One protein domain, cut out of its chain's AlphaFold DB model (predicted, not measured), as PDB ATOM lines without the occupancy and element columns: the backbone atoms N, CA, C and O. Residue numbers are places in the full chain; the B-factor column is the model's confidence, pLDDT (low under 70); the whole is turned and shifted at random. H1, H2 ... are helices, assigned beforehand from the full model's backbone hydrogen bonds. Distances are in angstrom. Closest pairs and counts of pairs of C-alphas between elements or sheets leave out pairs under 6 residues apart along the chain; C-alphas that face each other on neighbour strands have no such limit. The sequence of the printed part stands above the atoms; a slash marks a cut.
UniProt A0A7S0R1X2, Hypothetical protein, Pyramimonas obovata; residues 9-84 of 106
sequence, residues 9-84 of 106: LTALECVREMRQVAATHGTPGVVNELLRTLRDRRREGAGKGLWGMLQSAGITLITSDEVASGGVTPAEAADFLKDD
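This is residues 9 to 84 of the 106 residues of the protein "Hypothetical protein" of Pyramimonas obovata (UniProt A0A7S0R1X2). What shape do these atoms make? A helical hairpin of H1 and H2 opens as a V, and the short helix H3 bridges its open end. From H3 the long link of residues 57 to 73 leads back toward the hairpin's closed end, and the short helix H4 returns near H2 and H3. What is it built of? The 76 printed residues hold four named helices, H1 to H4 in order, and no named strand; the class is all helix. How large is it? It is compact, with a radius of gyration of the C-alphas of 11.7 A, and spans 33 by 25 by 19 A.

Where do the first helices run? H1, residues 9 to 25, is 24.2 A long and begins with C-alpha 9 at (27.271, 26.747, 48.707). H2, residues 28 to 43, is 22.9 A long. Where are the short ones? H3 is residues 48 to 56, 12.3 A. H4, residues 74 to 82, is 12.7 A long and ends with C-alpha 82 at (48.494, 22.494, 46.474).

How does the hairpin stand? H1 touches H2 with residues 18 to 22 alone, closest at the C-alphas of Ala 22 and Pro 28, 5.1 A, at a shallow tilt of 29 degrees, opposite ways. What does H3 touch? It touches H1 at a steep tilt of 55 degrees, the closest C-alphas being Leu 12 and Leu 54, 6.7 A. It touches H2 at a steep tilt of 51 degrees, the closest C-alphas being Arg 42 and Lys 48, 5.6 A. And H4? It is close to H3 but not clearly touching, the closest C-alphas being Gln 55 and Leu 81, 6.4 A; H2 and H4 are near each other, and H1 and H4 are apart. Are the backbones helical? Each O i to N i+4 pair is within hydrogen-bond range in H1, H2 and H3, and 4 of 5 in H4.

Which C-alphas are farthest apart? Those of Gly 45 and Ala 68, 33.7 A. Is there a cut or a long link? The printed part has no cut; the link from H3 to H4 is long, the other two tight. Where is confidence low? The pLDDT is under 70 at residues 65 to 66, 68 to 71 and 83 to 84.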
ATOM      1  N   LEU A   9      27.597  26.353  50.082       73.62
ATOM      2  CA  LEU A   9      27.271  26.747  48.707       73.62
ATOM      3  C   LEU A   9      27.064  28.261  48.561       73.62
ATOM      4  O   LEU A   9      27.633  28.874  47.667       73.62
ATOM      5  N   THR A  10      26.304  28.889  49.464       77.94
ATOM      6  CA  THR A  10      26.079  30.344  49.434       77.94
ATOM      7  C   THR A  10      27.377  31.100  49.698       77.94
ATOM      8  O   THR A  10      27.662  32.098  49.044       77.94
ATOM      9  N   ALA A  11      28.201  30.595  50.620       79.69
ATOM     10  CA  ALA A  11      29.519  31.161  50.879       79.69
ATOM     11  C   ALA A  11      30.442  31.051  49.652       79.69
ATOM     12  O   ALA A  11      31.173  31.995  49.363       79.69
ATOM     13  N   LEU A  12      30.387  29.940  48.914       82.00
ATOM     14  CA  LEU A  12      31.157  29.762  47.685       82.00
ATOM     15  C   LEU A  12      30.741  30.757  46.600       82.00
ATOM     16  O   LEU A  12      31.603  31.420  46.026       82.00
ATOM     17  N   GLU A  13      29.439  30.901  46.361       84.44
ATOM     18  CA  GLU A  13      28.911  31.857  45.381       84.44
ATOM     19  C   GLU A  13      29.298  33.297  45.752       84.44
ATOM     20  O   GLU A  13      29.762  34.049  44.899       84.44
ATOM     21  N   CYS A  14      29.239  33.658  47.040       84.12
ATOM     22  CA  CYS A  14      29.724  34.956  47.513       84.12
ATOM     23  C   CYS A  14      31.217  35.171  47.240       84.12
ATOM     24  O   CYS A  14      31.609  36.265  46.841       84.12
ATOM     25  N   VAL A  15      32.068  34.163  47.457       83.62
ATOM     26  CA  VAL A  15      33.507  34.280  47.169       83.62
ATOM     27  C   VAL A  15      33.754  34.419  45.667       83.62
ATOM     28  O   VAL A  15      34.610  35.203  45.259       83.62
ATOM     29  N   ARG A  16      32.985  33.710  44.839       84.25
ATOM     30  CA  ARG A  16      33.077  33.787  43.379       84.25
ATOM     31  C   ARG A  16      32.697  35.172  42.851       84.25
ATOM     32  O   ARG A  16      33.453  35.749  42.072       84.25
ATOM     33  N   GLU A  17      31.579  35.714  43.321       87.00
ATOM     34  CA  GLU A  17      31.134  37.077  43.011       87.00
ATOM     35  C   GLU A  17      32.156  38.109  43.501       87.00
ATOM     36  O   GLU A  17      32.605  38.956  42.730       87.00
ATOM     37  N   MET A  18      32.621  38.000  44.753       84.25
ATOM     38  CA  MET A  18      33.657  38.892  45.288       84.25
ATOM     39  C   MET A  18      34.929  38.866  44.442       84.25
ATOM     40  O   MET A  18      35.526  39.917  44.214       84.25
ATOM     41  N   ARG A  19      35.332  37.695  43.939       83.56
ATOM     42  CA  ARG A  19      36.487  37.557  43.048       83.56
ATOM     43  C   ARG A  19      36.288  38.328  41.743       83.56
ATOM     44  O   ARG A  19      37.190  39.054  41.334       83.56
ATOM     45  N   GLN A  20      35.121  38.206  41.109       83.12
ATOM     46  CA  GLN A  20      34.802  38.943  39.878       83.12
ATOM     47  C   GLN A  20      34.736  40.456  40.107       83.12
ATOM     48  O   GLN A  20      35.303  41.227  39.330       83.12
ATOM     49  N   VAL A  21      34.096  40.887  41.196       84.06
ATOM     50  CA  VAL A  21      34.005  42.304  41.564       84.06
ATOM     51  C   VAL A  21      35.393  42.872  41.850       84.06
ATOM     52  O   VAL A  21      35.736  43.926  41.325       84.06
ATOM     53  N   ALA A  22      36.230  42.169  42.611       83.44
ATOM     54  CA  ALA A  22      37.588  42.618  42.909       83.44
ATOM     55  C   ALA A  22      38.485  42.663  41.669       83.44
ATOM     56  O   ALA A  22      39.318  43.564  41.557       83.44
ATOM     57  N   ALA A  23      38.288  41.736  40.727       79.12
ATOM     58  CA  ALA A  23      38.973  41.780  39.444       79.12
ATOM     59  C   ALA A  23      38.558  43.004  38.614       79.12
ATOM     60  O   ALA A  23      39.407  43.706  38.072       79.12
ATOM     61  N   THR A  24      37.263  43.316  38.597       81.81
ATOM     62  CA  THR A  24      36.701  44.441  37.834       81.81
ATOM     63  C   THR A  24      37.044  45.802  38.448       81.81
ATOM     64  O   THR A  24      37.353  46.751  37.733       81.81
ATOM     65  N   HIS A  25      37.008  45.910  39.777       80.75
ATOM     66  CA  HIS A  25      37.239  47.160  40.509       80.75
ATOM     67  C   HIS A  25      38.708  47.390  40.895       80.75
ATOM     68  O   HIS A  25      39.023  48.400  41.523       80.75
ATOM     69  N   GLY A  26      39.615  46.473  40.543       71.25
ATOM     70  CA  GLY A  26      41.045  46.625  40.816       71.25
ATOM     71  C   GLY A  26      41.406  46.519  42.299       71.25
ATOM     72  O   GLY A  26      42.410  47.087  42.726       71.25
ATOM     73  N   THR A  27      40.630  45.769  43.087       78.38
ATOM     74  CA  THR A  27      40.871  45.515  44.520       78.38
ATOM     75  C   THR A  27      41.250  44.054  44.832       78.38
ATOM     76  O   THR A  27      40.757  43.480  45.808       78.38
ATOM     77  N   PRO A  28      42.165  43.417  44.070       79.12
ATOM     78  CA  PRO A  28      42.480  41.998  44.239       79.12
ATOM     79  C   PRO A  28      43.132  41.681  45.593       79.12
ATOM     80  O   PRO A  28      42.996  40.568  46.093       79.12
ATOM     81  N   GLY A  29      43.798  42.657  46.223       78.62
ATOM     82  CA  GLY A  29      44.463  42.474  47.516       78.62
ATOM     83  C   GLY A  29      43.510  42.058  48.642       78.62
ATOM     84  O   GLY A  29      43.830  41.156  49.407       78.62
ATOM     85  N   VAL A  30      42.310  42.649  48.702       81.88
ATOM     86  CA  VAL A  30      41.320  42.359  49.757       81.88
ATOM     87  C   VAL A  30      40.807  40.922  49.645       81.88
ATOM     88  O   VAL A  30      40.708  40.213  50.644       81.88
ATOM     89  N   VAL A  31      40.519  40.468  48.423       83.44
ATOM     90  CA  VAL A  31      40.056  39.094  48.176       83.44
ATOM     91  C   VAL A  31      41.177  38.086  48.406       83.44
ATOM     92  O   VAL A  31      40.943  37.045  49.014       83.44
ATOM     93  N   ASN A  32      42.403  38.400  47.989       84.69
ATOM     94  CA  ASN A  32      43.547  37.522  48.210       84.69
ATOM     95  C   ASN A  32      43.856  37.345  49.709       84.69
ATOM     96  O   ASN A  32      44.106  36.222  50.148       84.69
ATOM     97  N   GLU A  33      43.757  38.405  50.513       85.69
ATOM     98  CA  GLU A  33      43.894  38.327  51.976       85.69
ATOM     99  C   GLU A  33      42.742  37.551  52.634       85.69
ATOM    100  O   GLU A  33      42.969  36.747  53.544       85.69
ATOM    101  N   LEU A  34      41.508  37.710  52.142       84.06
ATOM    102  CA  LEU A  34      40.367  36.912  52.599       84.06
ATOM    103  C   LEU A  34      40.588  35.416  52.329       84.06
ATOM    104  O   LEU A  34      40.376  34.589  53.217       84.06
ATOM    105  N   LEU A  35      41.048  35.059  51.128       84.25
ATOM    106  CA  LEU A  35      41.355  33.678  50.750       84.25
ATOM    107  C   LEU A  35      42.483  33.096  51.614       84.25
ATOM    108  O   LEU A  35      42.366  31.968  52.096       84.25
ATOM    109  N   ARG A  36      43.539  33.871  51.894       85.31
ATOM    110  CA  ARG A  36      44.601  33.484  52.839       85.31
ATOM    111  C   ARG A  36      44.067  33.255  54.250       85.31
ATOM    112  O   ARG A  36      44.390  32.242  54.860       85.31
ATOM    113  N   THR A  37      43.185  34.129  54.729       85.12
ATOM    114  CA  THR A  37      42.525  33.975  56.036       85.12
ATOM    115  C   THR A  37      41.657  32.715  56.084       85.12
ATOM    116  O   THR A  37      41.636  32.010  57.089       85.12
ATOM    117  N   LEU A  38      40.951  32.389  54.995       81.12
ATOM    118  CA  LEU A  38      40.177  31.149  54.892       81.12
ATOM    119  C   LEU A  38      41.078  29.907  54.915       81.12
ATOM    120  O   LEU A  38      40.712  28.915  55.547       81.12
ATOM    121  N   ARG A  39      42.255  29.965  54.278       81.00
ATOM    122  CA  ARG A  39      43.269  28.900  54.356       81.00
ATOM    123  C   ARG A  39      43.771  28.718  55.785       81.00
ATOM    124  O   ARG A  39      43.869  27.585  56.246       81.00
ATOM    125  N   ASP A  40      44.059  29.810  56.486       82.81
ATOM    126  CA  ASP A  40      44.567  29.763  57.858       82.81
ATOM    127  C   ASP A  40      43.525  29.184  58.828       82.81
ATOM    128  O   ASP A  40      43.780  28.171  59.477       82.81
ATOM    129  N   ARG A  41      42.279  29.678  58.765       79.88
ATOM    130  CA  ARG A  41      41.144  29.125  59.531       79.88
ATOM    131  C   ARG A  41      40.907  27.644  59.269       79.88
ATOM    132  O   ARG A  41      40.487  26.904  60.160       79.88
ATOM    133  N   ARG A  42      41.191  27.196  58.047       80.12
ATOM    134  CA  ARG A  42      41.143  25.783  57.674       80.12
ATOM    135  C   ARG A  42      42.232  24.958  58.352       80.12
ATOM    136  O   ARG A  42      41.936  23.834  58.764       80.12
ATOM    137  N   ARG A  43      43.446  25.490  58.515       75.50
ATOM    138  CA  ARG A  43      44.524  24.839  59.287       75.50
ATOM    139  C   ARG A  43      44.174  24.746  60.772       75.50
ATOM    140  O   ARG A  43      44.472  23.734  61.392       75.50
ATOM    141  N   GLU A  44      43.439  25.723  61.295       78.50
ATOM    142  CA  GLU A  44      42.883  25.710  62.657       78.50
ATOM    143  C   GLU A  44      41.705  24.721  62.839       78.50
ATOM    144  O   GLU A  44      41.168  24.574  63.934       78.50
ATOM    145  N   GLY A  45      41.289  24.017  61.778       71.69
ATOM    146  CA  GLY A  45      40.231  23.000  61.816       71.69
ATOM    147  C   GLY A  45      38.824  23.519  61.499       71.69
ATOM    148  O   GLY A  45      37.880  22.727  61.455       71.69
ATOM    149  N   ALA A  46      38.659  24.812  61.210       71.38
ATOM    150  CA  ALA A  46      37.379  25.414  60.846       71.38
ATOM    151  C   ALA A  46      37.202  25.515  59.319       71.38
ATOM    152  O   ALA A  46      38.110  25.876  58.587       71.38
ATOM    153  N   GLY A  47      36.007  25.240  58.790       70.19
ATOM    154  CA  GLY A  47      35.720  25.524  57.374       70.19
ATOM    155  C   GLY A  47      36.312  24.542  56.350       70.19
ATOM    156  O   GLY A  47      36.335  24.863  55.164       70.19
ATOM    157  N   LYS A  48      36.708  23.322  56.757       74.31
ATOM    158  CA  LYS A  48      37.145  22.244  55.836       74.31
ATOM    159  C   LYS A  48      36.170  21.997  54.675       74.31
ATOM    160  O   LYS A  48      36.616  21.836  53.546       74.31
ATOM    161  N   GLY A  49      34.860  21.995  54.939       77.88
ATOM    162  CA  GLY A  49      33.841  21.775  53.902       77.88
ATOM    163  C   GLY A  49      33.784  22.898  52.862       77.88
ATOM    164  O   GLY A  49      33.695  22.628  51.669       77.88
ATOM    165  N   LEU A  50      33.906  24.154  53.305       78.12
ATOM    166  CA  LEU A  50      33.972  25.308  52.408       78.12
ATOM    167  C   LEU A  50      35.253  25.270  51.566       78.12
ATOM    168  O   LEU A  50      35.190  25.424  50.352       78.12
ATOM    169  N   TRP A  51      36.396  24.985  52.194       80.50
ATOM    170  CA  TRP A  51      37.686  24.871  51.513       80.50
ATOM    171  C   TRP A  51      37.703  23.769  50.446       80.50
ATOM    172  O   TRP A  51      38.200  23.990  49.346       80.50
ATOM    173  N   GLY A  52      37.122  22.601  50.743       80.38
ATOM    174  CA  GLY A  52      36.984  21.516  49.770       80.38
ATOM    175  C   GLY A  52      36.193  21.945  48.534       80.38
ATOM    176  O   GLY A  52      36.615  21.677  47.415       80.38
ATOM    177  N   MET A  53      35.103  22.695  48.713       81.31
ATOM    178  CA  MET A  53      34.351  23.207  47.566       81.31
ATOM    179  C   MET A  53      35.071  24.336  46.827       81.31
ATOM    180  O   MET A  53      34.962  24.392  45.609       81.31
ATOM    181  N   LEU A  54      35.840  25.193  47.511       80.56
ATOM    182  CA  LEU A  54      36.717  26.163  46.838       80.56
ATOM    183  C   LEU A  54      37.732  25.459  45.929       80.56
ATOM    184  O   LEU A  54      37.901  25.873  44.783       80.56
ATOM    185  N   GLN A  55      38.360  24.381  46.416       80.88
ATOM    186  CA  GLN A  55      39.269  23.563  45.611       80.88
ATOM    187  C   GLN A  55      38.540  22.913  44.428       80.88
ATOM    188  O   GLN A  55      39.003  23.024  43.297       80.88
ATOM    189  N   SER A  56      37.379  22.287  44.660       78.94
ATOM    190  CA  SER A  56      36.589  21.658  43.590       78.94
ATOM    191  C   SER A  56      36.087  22.657  42.546       78.94
ATOM    192  O   SER A  56      36.004  22.317  41.371       78.94
ATOM    193  N   ALA A  57      35.771  23.885  42.956       78.75
ATOM    194  CA  ALA A  57      35.371  24.965  42.060       78.75
ATOM    195  C   ALA A  57      36.565  25.675  41.394       78.75
ATOM    196  O   ALA A  57      36.352  26.564  40.571       78.75
ATOM    197  N   GLY A  58      37.807  25.318  41.746       76.94
ATOM    198  CA  GLY A  58      39.016  25.944  41.207       76.94
ATOM    199  C   GLY A  58      39.162  27.422  41.580       76.94
ATOM    200  O   GLY A  58      39.770  28.186  40.835       76.94
ATOM    201  N   ILE A  59      38.583  27.853  42.705       81.06
ATOM    202  CA  ILE A  59      38.642  29.250  43.142       81.06
ATOM    203  C   ILE A  59      40.012  29.511  43.774       81.06
ATOM    204  O   ILE A  59      40.279  29.114  44.910       81.06
ATOM    205  N   THR A  60      40.874  30.205  43.032       81.19
ATOM    206  CA  THR A  60      42.221  30.603  43.465       81.19
ATOM    207  C   THR A  60      42.336  32.101  43.711       81.19
ATOM    208  O   THR A  60      41.441  32.883  43.371       81.19
ATOM    209  N   LEU A  61      43.492  32.496  44.257       83.56
ATOM    210  CA  LEU A  61      43.930  33.889  44.314       83.56
ATOM    211  C   LEU A  61      43.823  34.546  42.928       83.56
ATOM    212  O   LEU A  61      44.058  33.897  41.905       83.56
ATOM    213  N   ILE A  62      43.465  35.830  42.917       82.56
ATOM    214  CA  ILE A  62      43.439  36.667  41.716       82.56
ATOM    215  C   ILE A  62      44.881  37.012  41.369       82.56
ATOM    216  O   ILE A  62      45.597  37.593  42.193       82.56
ATOM    217  N   THR A  63      45.293  36.631  40.166       80.75
ATOM    218  CA  THR A  63      46.680  36.757  39.711       80.75
ATOM    219  C   THR A  63      46.945  38.091  39.017       80.75
ATOM    220  O   THR A  63      46.016  38.788  38.605       80.75
ATOM    221  N   SER A  64      48.226  38.418  38.836       75.56
ATOM    222  CA  SER A  64      48.683  39.565  38.038       75.56
ATOM    223  C   SER A  64      48.232  39.495  36.579       75.56
ATOM    224  O   SER A  64      48.177  40.523  35.910       75.56
ATOM    225  N   ASP A  65      47.938  38.285  36.095       69.81
ATOM    226  CA  ASP A  65      47.464  38.016  34.737       69.81
ATOM    227  C   ASP A  65      46.008  38.479  34.550       69.81
ATOM    228  O   ASP A  65      45.653  39.046  33.522       69.81
ATOM    229  N   GLU A  66      45.178  38.324  35.588       69.50
ATOM    230  CA  GLU A  66      43.782  38.778  35.579       69.50
ATOM    231  C   GLU A  66      43.641  40.262  35.917       69.50
ATOM    232  O   GLU A  66      42.749  40.941  35.411       69.50
ATOM    233  N   VAL A  67      44.502  40.776  36.796       71.56
ATOM    234  CA  VAL A  67      44.489  42.178  37.209       71.56
ATOM    235  C   VAL A  67      45.923  42.642  37.355       71.56
ATOM    236  O   VAL A  67      46.635  42.147  38.222       71.56
ATOM    237  N   ALA A  68      46.330  43.662  36.600       62.38
ATOM    238  CA  ALA A  68      47.691  44.205  36.675       62.38
ATOM    239  C   ALA A  68      48.101  44.660  38.099       62.38
ATOM    240  O   ALA A  68      49.282  44.670  38.433       62.38
ATOM    241  N   SER A  69      47.128  44.993  38.959       60.19
ATOM    242  CA  SER A  69      47.328  45.330  40.381       60.19
ATOM    243  C   SER A  69      47.402  44.120  41.325       60.19
ATOM    244  O   SER A  69      47.663  44.276  42.517       60.19
ATOM    245  N   GLY A  70      47.115  42.911  40.846       59.00
ATOM    246  CA  GLY A  70      47.169  41.691  41.636       59.00
ATOM    247  C   GLY A  70      48.607  41.222  41.726       59.00
ATOM    248  O   GLY A  70      49.040  40.482  40.866       59.00
ATOM    249  N   GLY A  71      49.372  41.626  42.736       64.12
ATOM    250  CA  GLY A  71      50.781  41.227  42.913       64.12
ATOM    251  C   GLY A  71      51.029  39.733  43.200       64.12
ATOM    252  O   GLY A  71      52.020  39.412  43.842       64.12
ATOM    253  N   VAL A  72      50.122  38.840  42.792       75.31
ATOM    254  CA  VAL A  72      50.191  37.388  42.978       75.31
ATOM    255  C   VAL A  72      50.452  36.723  41.636       75.31
ATOM    256  O   VAL A  72      49.695  36.897  40.683       75.31
ATOM    257  N   THR A  73      51.501  35.915  41.560       77.56
ATOM    258  CA  THR A  73      51.816  35.187  40.326       77.56
ATOM    259  C   THR A  73      50.865  33.997  40.113       77.56
ATOM    260  O   THR A  73      50.356  33.423  41.079       77.56
ATOM    261  N   PRO A  74      50.639  33.548  38.865       73.12
ATOM    262  CA  PRO A  74      49.869  32.327  38.602       73.12
ATOM    263  C   PRO A  74      50.470  31.084  39.272       73.12
ATOM    264  O   PRO A  74      49.738  30.174  39.659       73.12
ATOM    265  N   ALA A  75      51.791  31.069  39.482       74.94
ATOM    266  CA  ALA A  75      52.468  30.026  40.244       74.94
ATOM    267  C   ALA A  75      52.029  30.010  41.718       74.94
ATOM    268  O   ALA A  75      51.718  28.945  42.244       74.94
ATOM    269  N   GLU A  76      51.932  31.173  42.366       77.00
ATOM    270  CA  GLU A  76      51.439  31.284  43.745       77.00
ATOM    271  C   GLU A  76      49.955  30.932  43.875       77.00
ATOM    272  O   GLU A  76      49.551  30.296  44.847       77.00
ATOM    273  N   ALA A  77      49.127  31.301  42.893       78.25
ATOM    274  CA  ALA A  77      47.718  30.913  42.875       78.25
ATOM    275  C   ALA A  77      47.534  29.391  42.731       78.25
ATOM    276  O   ALA A  77      46.644  28.819  43.359       78.25
ATOM    277  N   ALA A  78      48.393  28.730  41.949       73.81
ATOM    278  CA  ALA A  78      48.407  27.275  41.830       73.81
ATOM    279  C   ALA A  78      48.952  26.593  43.097       73.81
ATOM    280  O   ALA A  78      48.428  25.559  43.509       73.81
ATOM    281  N   ASP A  79      49.978  27.165  43.730       78.75
ATOM    282  CA  ASP A  79      50.538  26.664  44.991       78.75
ATOM    283  C   ASP A  79      49.543  26.782  46.156       78.75
ATOM    284  O   ASP A  79      49.425  25.881  46.985       78.75
ATOM    285  N   PHE A  80      48.720  27.834  46.152       77.88
ATOM    286  CA  PHE A  80      47.666  28.051  47.141       77.88
ATOM    287  C   PHE A  80      46.674  26.880  47.248       77.88
ATOM    288  O   PHE A  80      46.210  26.581  48.351       77.88
ATOM    289  N   LEU A  81      46.379  26.195  46.138       71.75
ATOM    290  CA  LEU A  81      45.536  24.992  46.131       71.75
ATOM    291  C   LEU A  81      46.309  23.699  46.444       71.75
ATOM    292  O   LEU A  81      45.693  22.704  46.815       71.75
ATOM    293  N   LYS A  82      47.642  23.689  46.306       70.88
ATOM    294  CA  LYS A  82      48.494  22.494  46.474       70.88
ATOM    295  C   LYS A  82      48.834  22.146  47.920       70.88
ATOM    296  O   LYS A  82      49.301  21.038  48.169       70.88
ATOM    297  N   ASP A  83      48.543  23.028  48.876       57.53
ATOM    298  CA  ASP A  83      48.733  22.787  50.318       57.53
ATOM    299  C   ASP A  83      47.949  21.565  50.857       57.53
ATOM    300  O   ASP A  83      48.051  21.231  52.033       57.53
ATOM    301  N   ASP A  84      47.172  20.880  50.007       52.72
ATOM    302  CA  ASP A  84      46.338  19.732  50.350       52.72
ATOM    303  C   ASP A  84      46.756  18.384  49.742       52.72
ATOM    304  O   ASP A  84      45.930  17.490  49.554       52.72
TER     305      ASP A  84